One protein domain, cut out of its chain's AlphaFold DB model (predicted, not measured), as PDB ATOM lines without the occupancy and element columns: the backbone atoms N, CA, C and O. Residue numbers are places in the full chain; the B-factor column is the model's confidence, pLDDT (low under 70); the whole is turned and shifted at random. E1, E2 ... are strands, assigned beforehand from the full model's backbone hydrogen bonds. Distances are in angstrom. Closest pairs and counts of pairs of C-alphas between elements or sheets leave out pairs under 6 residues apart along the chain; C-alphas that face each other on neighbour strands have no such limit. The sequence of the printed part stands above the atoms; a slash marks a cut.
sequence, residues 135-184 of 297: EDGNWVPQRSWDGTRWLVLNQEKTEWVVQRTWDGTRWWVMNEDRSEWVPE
ATOM      1  N   GLU A 135     194.658 193.250 171.880       47.34
ATOM      2  CA  GLU A 135     193.264 193.262 171.424       47.34
ATOM      3  C   GLU A 135     193.053 194.365 170.390       47.34
ATOM      4  O   GLU A 135     193.484 195.505 170.579       47.34
ATOM      5  N   ASP A 136     192.405 194.026 169.274       51.75
ATOM      6  CA  ASP A 136     191.983 194.972 168.234       51.75
ATOM      7  C   ASP A 136     193.079 195.945 167.749       51.75
ATOM      8  O   ASP A 136     192.830 197.117 167.453       51.75
ATOM      9  N   GLY A 137     194.322 195.465 167.650       49.12
ATOM     10  CA  GLY A 137     195.441 196.254 167.131       49.12
ATOM     11  C   GLY A 137     196.098 197.196 168.146       49.12
ATOM     12  O   GLY A 137     196.930 198.013 167.745       49.12
ATOM     13  N   ASN A 138     195.773 197.093 169.439       41.31
ATOM     14  CA  ASN A 138     196.395 197.893 170.495       41.31
ATOM     15  C   ASN A 138     196.932 197.019 171.636       41.31
ATOM     16  O   ASN A 138     196.311 196.046 172.055       41.31
ATOM     17  N   TRP A 139     198.093 197.402 172.172       51.03
ATOM     18  CA  TRP A 139     198.639 196.786 173.382       51.03
ATOM     19  C   TRP A 139     197.867 197.281 174.602       51.03
ATOM     20  O   TRP A 139     197.847 198.481 174.880       51.03
ATOM     21  N   VAL A 140     197.243 196.360 175.337       57.47
ATOM     22  CA  VAL A 140     196.592 196.679 176.611       57.47
ATOM     23  C   VAL A 140     197.649 196.591 177.727       57.47
ATOM     24  O   VAL A 140     198.378 195.597 177.792       57.47
ATOM     25  N   PRO A 141     197.805 197.626 178.577       58.31
ATOM     26  CA  PRO A 141     198.874 197.663 179.574       58.31
ATOM     27  C   PRO A 141     198.671 196.606 180.670       58.31
ATOM     28  O   PRO A 141     197.536 196.385 181.101       58.31
ATOM     29  N   GLN A 142     199.767 195.987 181.138       71.00
ATOM     30  CA  GLN A 142     199.699 194.962 182.187       71.00
ATOM     31  C   GLN A 142     199.180 195.562 183.476       71.00
ATOM     32  O   GLN A 142     199.651 196.623 183.875       71.00
ATOM     33  N   ARG A 143     198.224 194.897 184.126       76.75
ATOM     34  CA  ARG A 143     197.685 195.314 185.421       76.75
ATOM     35  C   ARG A 143     197.891 194.217 186.452       76.75
ATOM     36  O   ARG A 143     197.715 193.056 186.123       76.75
ATOM     37  N   SER A 144     198.217 194.608 187.673       77.69
ATOM     38  CA  SER A 144     198.454 193.726 188.813       77.69
ATOM     39  C   SER A 144     197.763 194.297 190.046       77.69
ATOM     40  O   SER A 144     197.693 195.521 190.200       77.69
ATOM     41  N   TRP A 145     197.220 193.450 190.916       74.88
ATOM     42  CA  TRP A 145     196.539 193.872 192.144       74.88
ATOM     43  C   TRP A 145     197.303 193.374 193.363       74.88
ATOM     44  O   TRP A 145     197.443 192.171 193.554       74.88
ATOM     45  N   ASP A 146     197.743 194.289 194.228       75.19
ATOM     46  CA  ASP A 146     198.522 193.925 195.424       75.19
ATOM     47  C   ASP A 146     197.671 193.743 196.695       75.19
ATOM     48  O   ASP A 146     198.202 193.641 197.799       75.19
ATOM     49  N   GLY A 147     196.342 193.738 196.558       72.56
ATOM     50  CA  GLY A 147     195.410 193.692 197.687       72.56
ATOM     51  C   GLY A 147     194.834 195.054 198.079       72.56
ATOM     52  O   GLY A 147     193.764 195.097 198.686       72.56
ATOM     53  N   THR A 148     195.483 196.163 197.710       70.75
ATOM     54  CA  THR A 148     195.016 197.524 198.055       70.75
ATOM     55  C   THR A 148     195.010 198.500 196.887       70.75
ATOM     56  O   THR A 148     194.241 199.471 196.889       70.75
ATOM     57  N   ARG A 149     195.825 198.239 195.866       76.94
ATOM     58  CA  ARG A 149     195.938 199.093 194.690       76.94
ATOM     59  C   ARG A 149     196.195 198.292 193.417       76.94
ATOM     60  O   ARG A 149     196.850 197.254 193.422       76.94
ATOM     61  N   TRP A 150     195.663 198.817 192.316       79.81
ATOM     62  CA  TRP A 150     195.934 198.332 190.972       79.81
ATOM     63  C   TRP A 150     197.189 199.027 190.471       79.81
ATOM     64  O   TRP A 150     197.218 200.253 190.317       79.81
ATOM     65  N   LEU A 151     198.215 198.228 190.232       79.06
ATOM     66  CA  LEU A 151     199.445 198.606 189.565       79.06
ATOM     67  C   LEU A 151     199.297 198.338 188.077       79.06
ATOM     68  O   LEU A 151     198.656 197.374 187.675       79.06
ATOM     69  N   VAL A 152     199.885 199.200 187.262       79.50
ATOM     70  CA  VAL A 152     199.886 199.079 185.812       79.50
ATOM     71  C   VAL A 152     201.305 199.258 185.306       79.50
ATOM     72  O   VAL A 152     201.951 200.258 185.625       79.50
ATOM     73  N   LEU A 153     201.814 198.286 184.553       72.88
ATOM     74  CA  LEU A 153     203.167 198.330 184.023       72.88
ATOM     75  C   LEU A 153     203.212 199.356 182.899       72.88
ATOM     76  O   LEU A 153     202.617 199.172 181.831       72.88
ATOM     77  N   ASN A 154     203.933 200.446 183.135       75.44
ATOM     78  CA  ASN A 154     204.199 201.415 182.093       75.44
ATOM     79  C   ASN A 154     205.236 200.812 181.141       75.44
ATOM     80  O   ASN A 154     206.428 200.768 181.449       75.44
ATOM     81  N   GLN A 155     204.772 200.344 179.984       63.34
ATOM     82  CA  GLN A 155     205.603 199.636 179.010       63.34
ATOM     83  C   GLN A 155     206.766 200.484 178.476       63.34
ATOM     84  O   GLN A 155     207.804 199.934 178.124       63.34
ATOM     85  N   GLU A 156     206.645 201.816 178.465       72.12
ATOM     86  CA  GLU A 156     207.730 202.700 178.017       72.12
ATOM     87  C   GLU A 156     208.858 202.821 179.047       72.12
ATOM     88  O   GLU A 156     210.002 203.099 178.688       72.12
ATOM     89  N   LYS A 157     208.542 202.633 180.333       58.41
ATOM     90  CA  LYS A 157     209.476 202.838 181.451       58.41
ATOM     91  C   LYS A 157     209.830 201.559 182.198       58.41
ATOM     92  O   LYS A 157     210.643 201.607 183.118       58.41
ATOM     93  N   THR A 158     209.247 200.427 181.802       70.56
ATOM     94  CA  THR A 158     209.435 199.112 182.437       70.56
ATOM     95  C   THR A 158     209.226 199.138 183.958       70.56
ATOM     96  O   THR A 158     209.847 198.372 184.684       70.56
ATOM     97  N   GLU A 159     208.372 200.038 184.456       71.12
ATOM     98  CA  GLU A 159     208.095 200.206 185.885       71.12
ATOM     99  C   GLU A 159     206.590 200.135 186.162       71.12
ATOM    100  O   GLU A 159     205.767 200.589 185.360       71.12
ATOM    101  N   TRP A 160     206.223 199.547 187.300       72.44
ATOM    102  CA  TRP A 160     204.837 199.454 187.745       72.44
ATOM    103  C   TRP A 160     204.389 200.780 188.361       72.44
ATOM    104  O   TRP A 160     204.979 201.264 189.327       72.44
ATOM    105  N   VAL A 161     203.317 201.363 187.827       77.81
ATOM    106  CA  VAL A 161     202.741 202.626 188.303       77.81
ATOM    107  C   VAL A 161     201.354 202.370 188.874       77.81
ATOM    108  O   VAL A 161     200.554 201.641 188.300       77.81
ATOM    109  N   VAL A 162     201.036 202.970 190.018       78.81
ATOM    110  CA  VAL A 162     199.722 202.790 190.639       78.81
ATOM    111  C   VAL A 162     198.658 203.554 189.850       78.81
ATOM    112  O   VAL A 162     198.724 204.778 189.764       78.81
ATOM    113  N   GLN A 163     197.649 202.853 189.331       80.75
ATOM    114  CA  GLN A 163     196.549 203.461 188.576       80.75
ATOM    115  C   GLN A 163     195.279 203.618 189.419       80.75
ATOM    116  O   GLN A 163     194.555 204.597 189.240       80.75
ATOM    117  N   ARG A 164     195.001 202.705 190.363       84.56
ATOM    118  CA  ARG A 164     193.852 202.815 191.286       84.56
ATOM    119  C   ARG A 164     194.215 202.384 192.696       84.56
ATOM    120  O   ARG A 164     195.006 201.467 192.849       84.56
ATOM    121  N   THR A 165     193.621 202.989 193.716       84.25
ATOM    122  CA  THR A 165     193.813 202.600 195.121       84.25
ATOM    123  C   THR A 165     192.506 202.705 195.907       84.25
ATOM    124  O   THR A 165     191.678 203.570 195.612       84.25
ATOM    125  N   TRP A 166     192.294 201.822 196.883       80.88
ATOM    126  CA  TRP A 166     191.132 201.835 197.779       80.88
ATOM    127  C   TRP A 166     191.541 202.361 199.154       80.88
ATOM    128  O   TRP A 166     192.435 201.810 199.791       80.88
ATOM    129  N   ASP A 167     190.880 203.414 199.640       80.75
ATOM    130  CA  ASP A 167     191.202 204.003 200.953       80.75
ATOM    131  C   ASP A 167     190.422 203.388 202.128       80.75
ATOM    132  O   ASP A 167     190.507 203.873 203.255       80.75
ATOM    133  N   GLY A 168     189.639 202.338 201.866       80.31
ATOM    134  CA  GLY A 168     188.715 201.743 202.833       80.31
ATOM    135  C   GLY A 168     187.262 202.181 202.645       80.31
ATOM    136  O   GLY A 168     186.365 201.496 203.127       80.31
ATOM    137  N   THR A 169     187.010 203.284 201.934       82.06
ATOM    138  CA  THR A 169     185.657 203.842 201.759       82.06
ATOM    139  C   THR A 169     185.286 204.143 200.313       82.06
ATOM    140  O   THR A 169     184.106 204.079 199.962       82.06
ATOM    141  N   ARG A 170     186.262 204.480 199.468       82.75
ATOM    142  CA  ARG A 170     186.046 204.730 198.040       82.75
ATOM    143  C   ARG A 170     187.300 204.453 197.224       82.75
ATOM    144  O   ARG A 170     188.428 204.511 197.719       82.75
ATOM    145  N   TRP A 171     187.074 204.186 195.944       83.69
ATOM    146  CA  TRP A 171     188.142 204.026 194.972       83.69
ATOM    147  C   TRP A 171     188.678 205.391 194.560       83.69
ATOM    148  O   TRP A 171     187.923 206.343 194.347       83.69
ATOM    149  N   TRP A 172     189.994 205.464 194.429       84.31
ATOM    150  CA  TRP A 172     190.729 206.594 193.889       84.31
ATOM    151  C   TRP A 172     191.478 206.142 192.647       84.31
ATOM    152  O   TRP A 172     192.041 205.049 192.623       84.31
ATOM    153  N   VAL A 173     191.506 206.986 191.626       85.00
ATOM    154  CA  VAL A 173     192.179 206.728 190.351       85.00
ATOM    155  C   VAL A 173     193.224 207.813 190.125       85.00
ATOM    156  O   VAL A 173     192.961 208.991 190.376       85.00
ATOM    157  N   MET A 174     194.414 207.422 189.676       80.75
ATOM    158  CA  MET A 174     195.466 208.362 189.310       80.75
ATOM    159  C   MET A 174     195.107 208.979 187.960       80.75
ATOM    160  O   MET A 174     194.992 208.276 186.957       80.75
ATOM    161  N   ASN A 175     194.925 210.294 187.923       76.56
ATOM    162  CA  ASN A 175     194.789 211.025 186.674       76.56
ATOM    163  C   ASN A 175     196.187 211.230 186.080       76.56
ATOM    164  O   ASN A 175     196.946 212.069 186.561       76.56
ATOM    165  N   GLU A 176     196.521 210.460 185.048       69.50
ATOM    166  CA  GLU A 176     197.858 210.448 184.443       69.50
ATOM    167  C   GLU A 176     198.255 211.801 183.827       69.50
ATOM    168  O   GLU A 176     199.416 212.192 183.926       69.50
ATOM    169  N   ASP A 177     197.301 212.580 183.301       72.56
ATOM    170  CA  ASP A 177     197.579 213.900 182.710       72.56
ATOM    171  C   ASP A 177     198.000 214.947 183.753       72.56
ATOM    172  O   ASP A 177     198.589 215.981 183.421       72.56
ATOM    173  N   ARG A 178     197.651 214.720 185.023       68.75
ATOM    174  CA  ARG A 178     197.852 215.678 186.121       68.75
ATOM    175  C   ARG A 178     198.649 215.121 187.293       68.75
ATOM    176  O   ARG A 178     198.953 215.874 188.215       68.75
ATOM    177  N   SER A 179     198.980 213.833 187.257       78.19
ATOM    178  CA  SER A 179     199.604 213.086 188.351       78.19
ATOM    179  C   SER A 179     198.900 213.294 189.700       78.19
ATOM    180  O   SER A 179     199.557 213.400 190.737       78.19
ATOM    181  N   GLU A 180     197.566 213.402 189.694       82.25
ATOM    182  CA  GLU A 180     196.750 213.630 190.893       82.25
ATOM    183  C   GLU A 180     195.742 212.496 191.113       82.25
ATOM    184  O   GLU A 180     195.149 211.984 190.164       82.25
ATOM    185  N   TRP A 181     195.518 212.117 192.375       82.94
ATOM    186  CA  TRP A 181     194.513 211.119 192.739       82.94
ATOM    187  C   TRP A 181     193.131 211.760 192.822       82.94
ATOM    188  O   TRP A 181     192.899 212.657 193.635       82.94
ATOM    189  N   VAL A 182     192.197 211.266 192.015       84.62
ATOM    190  CA  VAL A 182     190.802 211.714 192.018       84.62
ATOM    191  C   VAL A 182     189.878 210.567 192.428       84.62
ATOM    192  O   VAL A 182     190.135 209.422 192.054       84.62
ATOM    193  N   PRO A 183     188.821 210.828 193.216       82.12
ATOM    194  CA  PRO A 183     187.898 209.775 193.620       82.12
ATOM    195  C   PRO A 183     187.133 209.286 192.386       82.12
ATOM    196  O   PRO A 183     186.722 210.098 191.556       82.12
ATOM    197  N   GLU A 184     186.956 207.972 192.254       80.31
ATOM    198  CA  GLU A 184     186.341 207.369 191.074       80.31
ATOM    199  C   GLU A 184     184.869 207.811 190.951       80.31
ATOM    200  O   GLU A 184     184.059 207.532 191.843       80.31
TER     201      GLU A 184
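AT A GLANCE: This is residues 135 to 184 of the 297 residues of an uncharacterized protein of Labedaea rhizosphaerae (UniProt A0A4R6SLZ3). One antiparallel sheet of five strands makes a single, twisted layer, its chain folding back on itself from E1 to E5 in turn; both faces are bare of helices, and a tail, residues 135 to 142, runs off before E1. The 50 printed residues have no named helix and five named strands, in the sheet order E1, E2, E3, E4, E5, and the class is all strand. The whole is only just loose, close to compact, with a radius of gyration of the C-alphas of 11.9 A and spans of 36 by 25 by 22 A.

IN THESE COORDINATES: E1, residues 143 to 145, begins at C-alpha (197.685, 195.314, 185.421) and is 7.0 A long. E2, residues 149 to 154, measures 15.2 A. E3, residues 159 to 166, measures 20.8 A and bends by 52 degrees at residue 163. E4, residues 171 to 175, measures 12.7 A. E5, residues 180 to 183, measures 10.0 A and ends at C-alpha (187.898, 209.775, 193.620).

HOW THE PARTS SIT: The five strands form a meander, each the antiparallel neighbour of the one before, and each successive pair is a hairpin. E1 and E2 stand at 153 degrees, with N 144 and O 151 within hydrogen-bond range at 2.8 A. E2 and E3 stand at 155 degrees, with N 152 and O 161 at 2.7 A. E3 and E4 stand at 140 degrees, with N 165 and O 172 at 2.8 A. E4 and E5 stand at 147 degrees, with N 173 and O 182 at 2.8 A. E1 and E5 are the edge strands and are apart. The sheet is only just strongly twisted, its C-alphas up to 4.2 A off its best plane.

THE WHOLE: The C-alphas of Gly 137 and Thr 169, the two farthest apart, are 36.8 A from each other. The printed part has no cut, and the four links between strands are tight. Mean pLDDT of the printed part is 73.4; residues 135 to 141, 155, 157, 176 and 178 are under 70.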